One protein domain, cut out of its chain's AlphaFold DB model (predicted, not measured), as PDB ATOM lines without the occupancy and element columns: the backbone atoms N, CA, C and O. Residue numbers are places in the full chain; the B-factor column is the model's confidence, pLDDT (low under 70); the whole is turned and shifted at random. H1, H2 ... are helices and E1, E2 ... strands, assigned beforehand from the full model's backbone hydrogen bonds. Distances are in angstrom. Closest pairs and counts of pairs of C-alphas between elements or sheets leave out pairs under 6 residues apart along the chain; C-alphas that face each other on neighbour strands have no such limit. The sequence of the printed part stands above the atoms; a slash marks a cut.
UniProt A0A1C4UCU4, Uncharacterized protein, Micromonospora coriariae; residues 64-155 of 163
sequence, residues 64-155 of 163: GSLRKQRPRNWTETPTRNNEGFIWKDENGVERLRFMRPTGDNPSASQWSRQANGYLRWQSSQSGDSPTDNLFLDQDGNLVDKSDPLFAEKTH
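This is residues 64 to 155 of the 163 residues of an uncharacterized protein of Micromonospora coriariae (UniProt A0A1C4UCU4). With little regular structure, the model forms two lobes joined by residues 99 to 108: the small sheet E1, E2, E3 with H1, and the hairpin E4, E5 with H2 and a long loop, residues 124 to 149. The printed part has 92 residues, mixed in class, 32 in named elements, in the order H1 E1 E2 E3 E4 E5 H2; both sheets are antiparallel. It is only just compact, close to loose: radius of gyration of the C-alphas 14.3 A, spans 41 by 28 by 24 A.

Find C-alpha 75 at (-67.633, 47.715, 171.460), where E1, residues 75 to 78, begins; E2 is 85 to 88, E3 94 to 98. E4, 109 to 113, and E5, 119 to 123, each span 13.2 A. H1 is 64 to 68; H2, 150 to 153, ends at (-71.532, 71.177, 181.373).

E1, E2, E3 form a meander, each strand the antiparallel neighbour of the one before: see N 77 and O 86, 2.9 A, and N 87 and O 96, 2.8 A. In the hairpin E4 and E5, N 110 and O 122 are 2.8 A apart. Residues 135 to 136 pair antiparallel with 121 to 122 of E5. E3 and E4 are apart. H1's O i to N i+4 pair is within hydrogen-bond range; H2 is too short for one.

The farthest C-alphas, Asn 91 and Ser 129, are 42.8 A apart. The printed part has no cut; E5 to H2 is a long link. pLDDT is under 70 at residues 80 to 83, 100 to 109, 115 to 117 and 130.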
ATOM      1  N   GLY A  64     -79.737  50.122 182.303       80.94
ATOM      2  CA  GLY A  64     -80.094  48.748 181.945       80.94
ATOM      3  C   GLY A  64     -80.835  48.649 180.607       80.94
ATOM      4  O   GLY A  64     -80.515  47.779 179.799       80.94
ATOM      5  N   SER A  65     -81.786  49.552 180.330       82.00
ATOM      6  CA  SER A  65     -82.460  49.610 179.022       82.00
ATOM      7  C   SER A  65     -81.499  50.023 177.915       82.00
ATOM      8  O   SER A  65     -81.555  49.464 176.822       82.00
ATOM      9  N   LEU A  66     -80.597  50.962 178.205       81.69
ATOM     10  CA  LEU A  66     -79.589  51.412 177.260       81.69
ATOM     11  C   LEU A  66     -78.714  50.227 176.844       81.69
ATOM     12  O   LEU A  66     -78.614  49.933 175.658       81.69
ATOM     13  N   ARG A  67     -78.163  49.484 177.815       84.12
ATOM     14  CA  ARG A  67     -77.327  48.292 177.579       84.12
ATOM     15  C   ARG A  67     -78.033  47.225 176.739       84.12
ATOM     16  O   ARG A  67     -77.396  46.631 175.876       84.12
ATOM     17  N   LYS A  68     -79.342  47.016 176.935       85.25
ATOM     18  CA  LYS A  68     -80.154  46.097 176.110       85.25
ATOM     19  C   LYS A  68     -80.308  46.562 174.657       85.25
ATOM     20  O   LYS A  68     -80.457  45.725 173.776       85.25
ATOM     21  N   GLN A  69     -80.285  47.871 174.418       83.00
ATOM     22  CA  GLN A  69     -80.427  48.490 173.095       83.00
ATOM     23  C   GLN A  69     -79.081  48.743 172.398       83.00
ATOM     24  O   GLN A  69     -79.059  49.296 171.299       83.00
ATOM     25  N   ARG A  70     -77.955  48.356 173.014       86.56
ATOM     26  CA  ARG A  70     -76.629  48.524 172.415       86.56
ATOM     27  C   ARG A  70     -76.545  47.748 171.090       86.56
ATOM     28  O   ARG A  70     -76.821  46.544 171.093       86.56
ATOM     29  N   PRO A  71     -76.108  48.373 169.983       85.50
ATOM     30  CA  PRO A  71     -75.884  47.666 168.730       85.50
ATOM     31  C   PRO A  71     -74.823  46.575 168.909       85.50
ATOM     32  O   PRO A  71     -73.851  46.746 169.644       85.50
ATOM     33  N   ARG A  72     -75.009  45.418 168.266       86.06
ATOM     34  CA  ARG A  72     -74.133  44.244 168.468       86.06
ATOM     35  C   ARG A  72     -72.712  44.451 167.948       86.06
ATOM     36  O   ARG A  72     -71.780  43.863 168.481       86.06
ATOM     37  N   ASN A  73     -72.572  45.264 166.911       87.94
ATOM     38  CA  ASN A  73     -71.319  45.658 166.270       87.94
ATOM     39  C   ASN A  73     -70.549  46.731 167.052       87.94
ATOM     40  O   ASN A  73     -69.451  47.100 166.649       87.94
ATOM     41  N   TRP A  74     -71.109  47.239 168.149       88.69
ATOM     42  CA  TRP A  74     -70.456  48.244 168.972       88.69
ATOM     43  C   TRP A  74     -69.675  47.607 170.110       88.69
ATOM     44  O   TRP A  74     -70.115  46.647 170.750       88.69
ATOM     45  N   THR A  75     -68.519  48.189 170.400       89.56
ATOM     46  CA  THR A  75     -67.633  47.715 171.460       89.56
ATOM     47  C   THR A  75     -67.859  48.519 172.733       89.56
ATOM     48  O   THR A  75     -67.977  49.743 172.703       89.56
ATOM     49  N   GLU A  76     -67.935  47.829 173.874       89.00
ATOM     50  CA  GLU A  76     -67.908  48.471 175.188       89.00
ATOM     51  C   GLU A  76     -66.513  48.343 175.770       89.00
ATOM     52  O   GLU A  76     -66.020  47.237 175.980       89.00
ATOM     53  N   THR A  77     -65.889  49.485 176.022       85.94
ATOM     54  CA  THR A  77     -64.617  49.556 176.730       85.94
ATOM     55  C   THR A  77     -64.908  49.969 178.171       85.94
ATOM     56  O   THR A  77     -65.455  51.061 178.369       85.94
ATOM     57  N   PRO A  78     -64.591  49.137 179.179       79.12
ATOM     58  CA  PRO A  78     -64.676  49.564 180.568       79.12
ATOM     59  C   PRO A  78     -63.675  50.696 180.812       79.12
ATOM     60  O   PRO A  78     -62.587  50.725 180.234       79.12
ATOM     61  N   THR A  79     -64.046  51.656 181.651       73.25
ATOM     62  CA  THR A  79     -63.154  52.761 182.013       73.25
ATOM     63  C   THR A  79     -62.240  52.361 183.168       73.25
ATOM     64  O   THR A  79     -62.371  51.273 183.738       73.25
ATOM     65  N   ARG A  80     -61.303  53.245 183.539       65.12
ATOM     66  CA  ARG A  80     -60.420  53.046 184.697       65.12
ATOM     67  C   ARG A  80     -61.246  52.614 185.919       65.12
ATOM     68  O   ARG A  80     -62.310  53.172 186.175       65.12
ATOM     69  N   ASN A  81     -60.765  51.592 186.625       63.78
ATOM     70  CA  ASN A  81     -61.384  51.020 187.827       63.78
ATOM     71  C   ASN A  81     -62.816  50.458 187.650       63.78
ATOM     72  O   ASN A  81     -63.502  50.260 188.647       63.78
ATOM     73  N   ASN A  82     -63.280  50.173 186.423       60.94
ATOM     74  CA  ASN A  82     -64.647  49.697 186.131       60.94
ATOM     75  C   ASN A  82     -65.772  50.650 186.587       60.94
ATOM     76  O   ASN A  82     -66.926  50.244 186.713       60.94
ATOM     77  N   GLU A  83     -65.469  51.931 186.796       66.12
ATOM     78  CA  GLU A  83     -66.439  52.917 187.293       66.12
ATOM     79  C   GLU A  83     -67.328  53.517 186.185       66.12
ATOM     80  O   GLU A  83     -68.046  54.498 186.390       66.12
ATOM     81  N   GLY A  84     -67.273  52.939 184.988       74.62
ATOM     82  CA  GLY A  84     -67.923  53.456 183.801       74.62
ATOM     83  C   GLY A  84     -67.622  52.636 182.552       74.62
ATOM     84  O   GLY A  84     -66.916  51.625 182.582       74.62
ATOM     85  N   PHE A  85     -68.185  53.080 181.434       80.88
ATOM     86  CA  PHE A  85     -68.010  52.459 180.133       80.88
ATOM     87  C   PHE A  85     -68.088  53.479 178.993       80.88
ATOM     88  O   PHE A  85     -68.798  54.486 179.058       80.88
ATOM     89  N   ILE A  86     -67.362  53.183 177.922       83.81
ATOM     90  CA  ILE A  86     -67.407  53.910 176.654       83.81
ATOM     91  C   ILE A  86     -67.939  52.953 175.598       83.81
ATOM     92  O   ILE A  86     -67.463  51.819 175.503       83.81
ATOM     93  N   TRP A  87     -68.894  53.404 174.791       87.62
ATOM     94  CA  TRP A  87     -69.279  52.700 173.576       87.62
ATOM     95  C   TRP A  87     -68.654  53.339 172.359       87.62
ATOM     96  O   TRP A  87     -68.797  54.543 172.123       87.62
ATOM     97  N   LYS A  88     -67.994  52.485 171.584       86.31
ATOM     98  CA  LYS A  88     -67.431  52.822 170.289       86.31
ATOM     99  C   LYS A  88     -68.185  52.070 169.209       86.31
ATOM    100  O   LYS A  88     -68.536  50.902 169.402       86.31
ATOM    101  N   ASP A  89     -68.442  52.751 168.103       85.81
ATOM    102  CA  ASP A  89     -69.009  52.111 166.925       85.81
ATOM    103  C   ASP A  89     -68.002  51.164 166.246       85.81
ATOM    104  O   ASP A  89     -66.862  51.007 166.696       85.81
ATOM    105  N   GLU A  90     -68.422  50.500 165.171       82.88
ATOM    106  CA  GLU A  90     -67.582  49.580 164.395       82.88
ATOM    107  C   GLU A  90     -66.331  50.237 163.791       82.88
ATOM    108  O   GLU A  90     -65.364  49.539 163.493       82.88
ATOM    109  N   ASN A  91     -66.321  51.566 163.651       82.75
ATOM    110  CA  ASN A  91     -65.185  52.337 163.148       82.75
ATOM    111  C   ASN A  91     -64.285  52.853 164.284       82.75
ATOM    112  O   ASN A  91     -63.323  53.578 164.037       82.75
ATOM    113  N   GLY A  92     -64.591  52.497 165.536       79.62
ATOM    114  CA  GLY A  92     -63.854  52.935 166.716       79.62
ATOM    115  C   GLY A  92     -64.213  54.343 167.200       79.62
ATOM    116  O   GLY A  92     -63.531  54.856 168.090       79.62
ATOM    117  N   VAL A  93     -65.268  54.965 166.664       80.69
ATOM    118  CA  VAL A  93     -65.705  56.315 167.049       80.69
ATOM    119  C   VAL A  93     -66.531  56.248 168.328       80.69
ATOM    120  O   VAL A  93     -67.469  55.462 168.437       80.69
ATOM    121  N   GLU A  94     -66.201  57.084 169.314       80.81
ATOM    122  CA  GLU A  94     -66.942  57.156 170.575       80.81
ATOM    123  C   GLU A  94     -68.319  57.779 170.371       80.81
ATOM    124  O   GLU A  94     -68.441  58.921 169.937       80.81
ATOM    125  N   ARG A  95     -69.369  57.034 170.720       80.69
ATOM    126  CA  ARG A  95     -70.756  57.502 170.591       80.69
ATOM    127  C   ARG A  95     -71.413  57.822 171.916       80.69
ATOM    128  O   ARG A  95     -72.364  58.601 171.981       80.69
ATOM    129  N   LEU A  96     -70.913  57.206 172.977       81.50
ATOM    130  CA  LEU A  96     -71.445  57.366 174.312       81.50
ATOM    131  C   LEU A  96     -70.352  57.117 175.337       81.50
ATOM    132  O   LEU A  96     -69.663  56.099 175.283       81.50
ATOM    133  N   ARG A  97     -70.255  58.016 176.311       78.75
ATOM    134  CA  ARG A  97     -69.330  57.891 177.432       78.75
ATOM    135  C   ARG A  97     -70.091  58.052 178.742       78.75
ATOM    136  O   ARG A  97     -70.483  59.152 179.110       78.75
ATOM    137  N   PHE A  98     -70.248  56.947 179.462       76.88
ATOM    138  CA  PHE A  98     -70.693  56.922 180.853       76.88
ATOM    139  C   PHE A  98     -69.464  56.712 181.737       76.88
ATOM    140  O   PHE A  98     -69.173  55.588 182.125       76.88
ATOM    141  N   MET A  99     -68.711  57.771 182.027       70.62
ATOM    142  CA  MET A  99     -67.518  57.710 182.881       70.62
ATOM    143  C   MET A  99     -67.672  58.676 184.044       70.62
ATOM    144  O   MET A  99     -68.228  59.759 183.844       70.62
ATOM    145  N   ARG A 100     -67.194  58.279 185.232       66.25
ATOM    146  CA  ARG A 100     -67.049  59.204 186.358       66.25
ATOM    147  C   ARG A 100     -66.252  60.437 185.938       66.25
ATOM    148  O   ARG A 100     -65.323  60.288 185.138       66.25
ATOM    149  N   PRO A 101     -66.600  61.625 186.452       66.00
ATOM    150  CA  PRO A 101     -65.804  62.807 186.200       66.00
ATOM    151  C   PRO A 101     -64.369  62.575 186.672       66.00
ATOM    152  O   PRO A 101     -64.144  61.934 187.700       66.00
ATOM    153  N   THR A 102     -63.395  63.060 185.906       59.25
ATOM    154  CA  THR A 102     -61.967  62.812 186.168       59.25
ATOM    155  C   THR A 102     -61.355  63.725 187.231       59.25
ATOM    156  O   THR A 102     -60.156  63.620 187.481       59.25
ATOM    157  N   GLY A 103     -62.152  64.603 187.843       59.25
ATOM    158  CA  GLY A 103     -61.711  65.549 188.865       59.25
ATOM    159  C   GLY A 103     -61.294  64.925 190.184       59.25
ATOM    160  O   GLY A 103     -61.381  63.715 190.385       59.25
ATOM    161  N   ASP A 104     -60.905  65.797 191.112       50.38
ATOM    162  CA  ASP A 104     -60.295  65.469 192.408       50.38
ATOM    163  C   ASP A 104     -61.149  64.590 193.343       50.38
ATOM    164  O   ASP A 104     -60.683  64.214 194.417       50.38
ATOM    165  N   ASN A 105     -62.383  64.214 192.974       57.56
ATOM    166  CA  ASN A 105     -63.227  63.368 193.822       57.56
ATOM    167  C   ASN A 105     -64.142  62.378 193.053       57.56
ATOM    168  O   ASN A 105     -65.374  62.466 193.116       57.56
ATOM    169  N   PRO A 106     -63.575  61.372 192.358       57.59
ATOM    170  CA  PRO A 106     -64.356  60.381 191.608       57.59
ATOM    171  C   PRO A 106     -65.229  59.514 192.531       57.59
ATOM    172  O   PRO A 106     -66.361  59.168 192.196       57.59
ATOM    173  N   SER A 107     -64.733  59.195 193.730       59.12
ATOM    174  CA  SER A 107     -65.454  58.433 194.762       59.12
ATOM    175  C   SER A 107     -66.688  59.165 195.292       59.12
ATOM    176  O   SER A 107     -67.630  58.518 195.749       59.12
ATOM    177  N   ALA A 108     -66.708  60.491 195.175       61.28
ATOM    178  CA  ALA A 108     -67.812  61.348 195.561       61.28
ATOM    179  C   ALA A 108     -68.810  61.577 194.416       61.28
ATOM    180  O   ALA A 108     -69.567  62.531 194.464       61.28
ATOM    181  N   SER A 109     -68.820  60.768 193.355       69.31
ATOM    182  CA  SER A 109     -69.705  60.985 192.202       69.31
ATOM    183  C   SER A 109     -70.737  59.866 192.063       69.31
ATOM    184  O   SER A 109     -70.387  58.681 191.988       69.31
ATOM    185  N   GLN A 110     -72.014  60.236 191.973       73.00
ATOM    186  CA  GLN A 110     -73.133  59.319 191.759       73.00
ATOM    187  C   GLN A 110     -73.984  59.709 190.547       73.00
ATOM    188  O   GLN A 110     -74.155  60.885 190.217       73.00
ATOM    189  N   TRP A 111     -74.524  58.691 189.877       73.25
ATOM    190  CA  TRP A 111     -75.502  58.875 188.813       73.25
ATOM    191  C   TRP A 111     -76.857  59.207 189.413       73.25
ATOM    192  O   TRP A 111     -77.373  58.441 190.223       73.25
ATOM    193  N   SER A 112     -77.475  60.287 188.945       74.25
ATOM    194  CA  SER A 112     -78.829  60.630 189.360       74.25
ATOM    195  C   SER A 112     -79.711  60.982 188.177       74.25
ATOM    196  O   SER A 112     -79.306  61.673 187.235       74.25
ATOM    197  N   ARG A 113     -80.942  60.472 188.227       74.38
ATOM    198  CA  ARG A 113     -81.990  60.789 187.266       74.38
ATOM    199  C   ARG A 113     -82.788  61.966 187.801       74.38
ATOM    200  O   ARG A 113     -83.467  61.861 188.816       74.38
ATOM    201  N   GLN A 114     -82.761  63.069 187.072       72.81
ATOM    202  CA  GLN A 114     -83.595  64.222 187.371       72.81
ATOM    203  C   GLN A 114     -85.072  63.952 187.035       72.81
ATOM    204  O   GLN A 114     -85.391  63.108 186.195       72.81
ATOM    205  N   ALA A 115     -85.983  64.727 187.634       67.44
ATOM    206  CA  ALA A 115     -87.426  64.651 187.366       67.44
ATOM    207  C   ALA A 115     -87.775  64.887 185.884       67.44
ATOM    208  O   ALA A 115     -88.683  64.269 185.333       67.44
ATOM    209  N   ASN A 116     -86.993  65.722 185.197       66.38
ATOM    210  CA  ASN A 116     -87.102  65.923 183.754       66.38
ATOM    211  C   ASN A 116     -86.586  64.719 182.938       66.38
ATOM    212  O   ASN A 116     -86.647  64.761 181.717       66.38
ATOM    213  N   GLY A 117     -86.090  63.651 183.564       66.38
ATOM    214  CA  GLY A 117     -85.609  62.431 182.925       66.38
ATOM    215  C   GLY A 117     -84.147  62.459 182.482       66.38
ATOM    216  O   GLY A 117     -83.683  61.440 181.979       66.38
ATOM    217  N   TYR A 118     -83.418  63.563 182.655       73.06
ATOM    218  CA  TYR A 118     -81.995  63.621 182.320       73.06
ATOM    219  C   TYR A 118     -81.156  62.869 183.354       73.06
ATOM    220  O   TYR A 118     -81.418  62.946 184.555       73.06
ATOM    221  N   LEU A 119     -80.133  62.164 182.877       76.12
ATOM    222  CA  LEU A 119     -79.088  61.600 183.721       76.12
ATOM    223  C   LEU A 119     -77.963  62.630 183.845       76.12
ATOM    224  O   LEU A 119     -77.503  63.154 182.829       76.12
ATOM    225  N   ARG A 120     -77.554  62.935 185.077       80.38
ATOM    226  CA  ARG A 120     -76.461  63.871 185.378       80.38
ATOM    227  C   ARG A 120     -75.569  63.307 186.474       80.38
ATOM    228  O   ARG A 120     -76.023  62.494 187.286       80.38
ATOM    229  N   TRP A 121     -74.326  63.772 186.505       77.75
ATOM    230  CA  TRP A 121     -73.442  63.529 187.634       77.75
ATOM    231  C   TRP A 121     -73.844  64.393 188.819       77.75
ATOM    232  O   TRP A 121     -74.070  65.597 188.676       77.75
ATOM    233  N   GLN A 122     -73.936  63.760 189.980       80.50
ATOM    234  CA  GLN A 122     -74.147  64.418 191.256       80.50
ATOM    235  C   GLN A 122     -72.991  64.131 192.198       80.50
ATOM    236  O   GLN A 122     -72.452  63.024 192.209       80.50
ATOM    237  N   SER A 123     -72.655  65.119 193.019       79.81
ATOM    238  CA  SER A 123     -71.780  64.908 194.163       79.81
ATOM    239  C   SER A 123     -72.457  63.966 195.166       79.81
ATOM    240  O   SER A 123     -73.679  63.987 195.336       79.81
ATOM    241  N   SER A 124     -71.672  63.165 195.873       75.50
ATOM    242  CA  SER A 124     -72.078  62.317 196.991       75.50
ATOM    243  C   SER A 124     -72.471  63.151 198.202       75.50
ATOM    244  O   SER A 124     -73.053  62.624 199.138       75.50
ATOM    245  N   GLN A 125     -72.136  64.443 198.186       75.69
ATOM    246  CA  GLN A 125     -72.594  65.439 199.147       75.69
ATOM    247  C   GLN A 125     -73.979  66.002 198.795       75.69
ATOM    248  O   GLN A 125     -74.473  66.868 199.509       75.69
ATOM    249  N   SER A 126     -74.593  65.559 197.690       79.12
ATOM    250  CA  SER A 126     -75.987  65.906 197.397       79.12
ATOM    251  C   SER A 126     -76.881  65.394 198.524       79.12
ATOM    252  O   SER A 126     -76.765  64.233 198.914       79.12
ATOM    253  N   GLY A 127     -77.747  66.264 199.038       71.88
ATOM    254  CA  GLY A 127     -78.716  65.904 200.071       71.88
ATOM    255  C   GLY A 127     -79.920  65.136 199.522       71.88
ATOM    256  O   GLY A 127     -80.050  64.913 198.319       71.88
ATOM    257  N   ASP A 128     -80.844  64.779 200.415       70.06
ATOM    258  CA  ASP A 128     -82.056  64.023 200.067       70.06
ATOM    259  C   ASP A 128     -83.115  64.869 199.332       70.06
ATOM    260  O   ASP A 128     -84.058  64.335 198.741       70.06
ATOM    261  N   SER A 129     -82.978  66.201 199.349       73.81
ATOM    262  CA  SER A 129     -83.898  67.123 198.684       73.81
ATOM    263  C   SER A 129     -83.411  67.521 197.282       73.81
ATOM    264  O   SER A 129     -82.225  67.800 197.085       73.81
ATOM    265  N   PRO A 130     -84.314  67.690 196.290       69.62
ATOM    266  CA  PRO A 130     -83.958  68.184 194.961       69.62
ATOM    267  C   PRO A 130     -83.209  69.523 194.958       69.62
ATOM    268  O   PRO A 130     -82.450  69.797 194.020       69.62
ATOM    269  N   THR A 131     -83.429  70.361 195.973       73.94
ATOM    270  CA  THR A 131     -82.741  71.644 196.178       73.94
ATOM    271  C   THR A 131     -81.265  71.459 196.496       73.94
ATOM    272  O   THR A 131     -80.450  72.204 195.957       73.94
ATOM    273  N   ASP A 132     -80.933  70.394 197.219       77.56
ATOM    274  CA  ASP A 132     -79.612  70.123 197.795       77.56
ATOM    275  C   ASP A 132     -78.735  69.303 196.840       77.56
ATOM    276  O   ASP A 132     -77.589  68.974 197.135       77.56
ATOM    277  N   ASN A 133     -79.280  68.970 195.668       83.44
ATOM    278  CA  ASN A 133     -78.557  68.307 194.601       83.44
ATOM    279  C   ASN A 133     -77.436  69.193 194.056       83.44
ATOM    280  O   ASN A 133     -77.695  70.231 193.434       83.44
ATOM    281  N   LEU A 134     -76.212  68.704 194.214       85.12
ATOM    282  CA  LEU A 134     -74.981  69.297 193.723       85.12
ATOM    283  C   LEU A 134     -74.560  68.570 192.447       85.12
ATOM    284  O   LEU A 134     -74.311  67.366 192.479       85.12
ATOM    285  N   PHE A 135     -74.501  69.273 191.317       85.50
ATOM    286  CA  PHE A 135     -74.208  68.665 190.017       85.50
ATOM    287  C   PHE A 135     -72.760  68.877 189.611       85.50
ATOM    288  O   PHE A 135     -72.172  69.902 189.942       85.50
ATOM    289  N   LEU A 136     -72.217  67.910 188.876       81.56
ATOM    290  CA  LEU A 136     -70.825  67.912 188.445       81.56
ATOM    291  C   LEU A 136     -70.714  68.017 186.923       81.56
ATOM    292  O   LEU A 136     -71.551  67.460 186.202       81.56
ATOM    293  N   ASP A 137     -69.684  68.713 186.444       78.69
ATOM    294  CA  ASP A 137     -69.275  68.674 185.038       78.69
ATOM    295  C   ASP A 137     -68.456  67.411 184.699       78.69
ATOM    296  O   ASP A 137     -68.242  66.535 185.542       78.69
ATOM    297  N   GLN A 138     -68.012  67.294 183.443       72.81
ATOM    298  CA  GLN A 138     -67.159  66.187 182.979       72.81
ATOM    299  C   GLN A 138     -65.819  66.087 183.735       72.81
ATOM    300  O   GLN A 138     -65.228  65.008 183.800       72.81
ATOM    301  N   ASP A 139     -65.358  67.203 184.296       72.12
ATOM    302  CA  ASP A 139     -64.085  67.351 184.988       72.12
ATOM    303  C   ASP A 139     -64.259  67.245 186.509       72.12
ATOM    304  O   ASP A 139     -63.278  67.308 187.232       72.12
ATOM    305  N   GLY A 140     -65.479  67.025 187.010       73.44
ATOM    306  CA  GLY A 140     -65.778  66.814 188.426       73.44
ATOM    307  C   GLY A 140     -65.940  68.096 189.232       73.44
ATOM    308  O   GLY A 140     -65.974  68.031 190.459       73.44
ATOM    309  N   ASN A 141     -66.068  69.247 188.575       80.56
ATOM    310  CA  ASN A 141     -66.321  70.515 189.246       80.56
ATOM    311  C   ASN A 141     -67.810  70.690 189.518       80.56
ATOM    312  O   ASN A 141     -68.652  70.301 188.708       80.56
ATOM    313  N   LEU A 142     -68.134  71.335 190.638       84.25
ATOM    314  CA  LEU A 142     -69.504  71.726 190.942       84.25
ATOM    315  C   LEU A 142     -70.004  72.768 189.938       84.25
ATOM    316  O   LEU A 142     -69.342  73.774 189.688       84.25
ATOM    317  N   VAL A 143     -71.203  72.539 189.407       84.44
ATOM    318  CA  VAL A 143     -71.889  73.464 188.505       84.44
ATOM    319  C   VAL A 143     -73.188  73.919 189.151       84.44
ATOM    320  O   VAL A 143     -74.045  73.106 189.510       84.44
ATOM    321  N   ASP A 144     -73.337  75.234 189.275       83.12
ATOM    322  CA  ASP A 144     -74.549  75.850 189.800       83.12
ATOM    323  C   ASP A 144     -75.730  75.637 188.837       83.12
ATOM    324  O   ASP A 144     -75.586  75.752 187.620       83.12
ATOM    325  N   LYS A 145     -76.924  75.365 189.374       82.56
ATOM    326  CA  LYS A 145     -78.165  75.219 188.589       82.56
ATOM    327  C   LYS A 145     -78.533  76.484 187.807       82.56
ATOM    328  O   LYS A 145     -79.264  76.386 186.824       82.56
ATOM    329  N   SER A 146     -78.080  77.644 188.272       84.50
ATOM    330  CA  SER A 146     -78.262  78.945 187.629       84.50
ATOM    331  C   SER A 146     -77.260  79.218 186.504       84.50
ATOM    332  O   SER A 146     -77.432  80.196 185.776       84.50
ATOM    333  N   ASP A 147     -76.248  78.360 186.310       81.25
ATOM    334  CA  ASP A 147     -75.306  78.492 185.197       81.25
ATOM    335  C   ASP A 147     -76.063  78.352 183.856       81.25
ATOM    336  O   ASP A 147     -76.752  77.349 183.634       81.25
ATOM    337  N   PRO A 148     -75.945  79.314 182.921       81.06
ATOM    338  CA  PRO A 148     -76.617  79.238 181.621       81.06
ATOM    339  C   PRO A 148     -76.184  78.021 180.788       81.06
ATOM    340  O   PRO A 148     -76.944  77.535 179.952       81.06
ATOM    341  N   LEU A 149     -74.981  77.499 181.034       79.25
ATOM    342  CA  LEU A 149     -74.425  76.304 180.406       79.25
ATOM    343  C   LEU A 149     -74.585  75.056 181.279       79.25
ATOM    344  O   LEU A 149     -74.034  74.008 180.941       79.25
ATOM    345  N   PHE A 150     -75.354  75.120 182.373       81.25
ATOM    346  CA  PHE A 150     -75.589  73.990 183.277       81.25
ATOM    347  C   PHE A 150     -75.982  72.723 182.519       81.25
ATOM    348  O   PHE A 150     -75.480  71.630 182.795       81.25
ATOM    349  N   ALA A 151     -76.869  72.877 181.531       72.44
ATOM    350  CA  ALA A 151     -77.344  71.776 180.715       72.44
ATOM    351  C   ALA A 151     -76.206  71.079 179.965       72.44
ATOM    352  O   ALA A 151     -76.190  69.855 179.967       72.44
ATOM    353  N   GLU A 152     -75.280  71.838 179.379       72.38
ATOM    354  CA  GLU A 152     -74.170  71.336 178.567       72.38
ATOM    355  C   GLU A 152     -73.023  70.801 179.427       72.38
ATOM    356  O   GLU A 152     -72.516  69.715 179.156       72.38
ATOM    357  N   LYS A 153     -72.657  71.524 180.493       75.25
ATOM    358  CA  LYS A 153     -71.532  71.177 181.373       75.25
ATOM    359  C   LYS A 153     -71.764  69.885 182.145       75.25
ATOM    360  O   LYS A 153     -70.854  69.078 182.274       75.25
ATOM    361  N   THR A 154     -72.986  69.676 182.634       75.12
ATOM    362  CA  THR A 154     -73.339  68.514 183.475       75.12
ATOM    363  C   THR A 154     -73.991  67.373 182.681       75.12
ATOM    364  O   THR A 154     -74.529  66.423 183.258       75.12
ATOM    365  N   HIS A 155     -74.004  67.479 181.347       70.62
ATOM    366  CA  HIS A 155     -74.551  66.461 180.455       70.62
ATOM    367  C   HIS A 155     -73.553  65.326 180.211       70.62
ATOM    368  O   HIS A 155     -72.349  65.523 180.086       70.62
TER     369      HIS A 155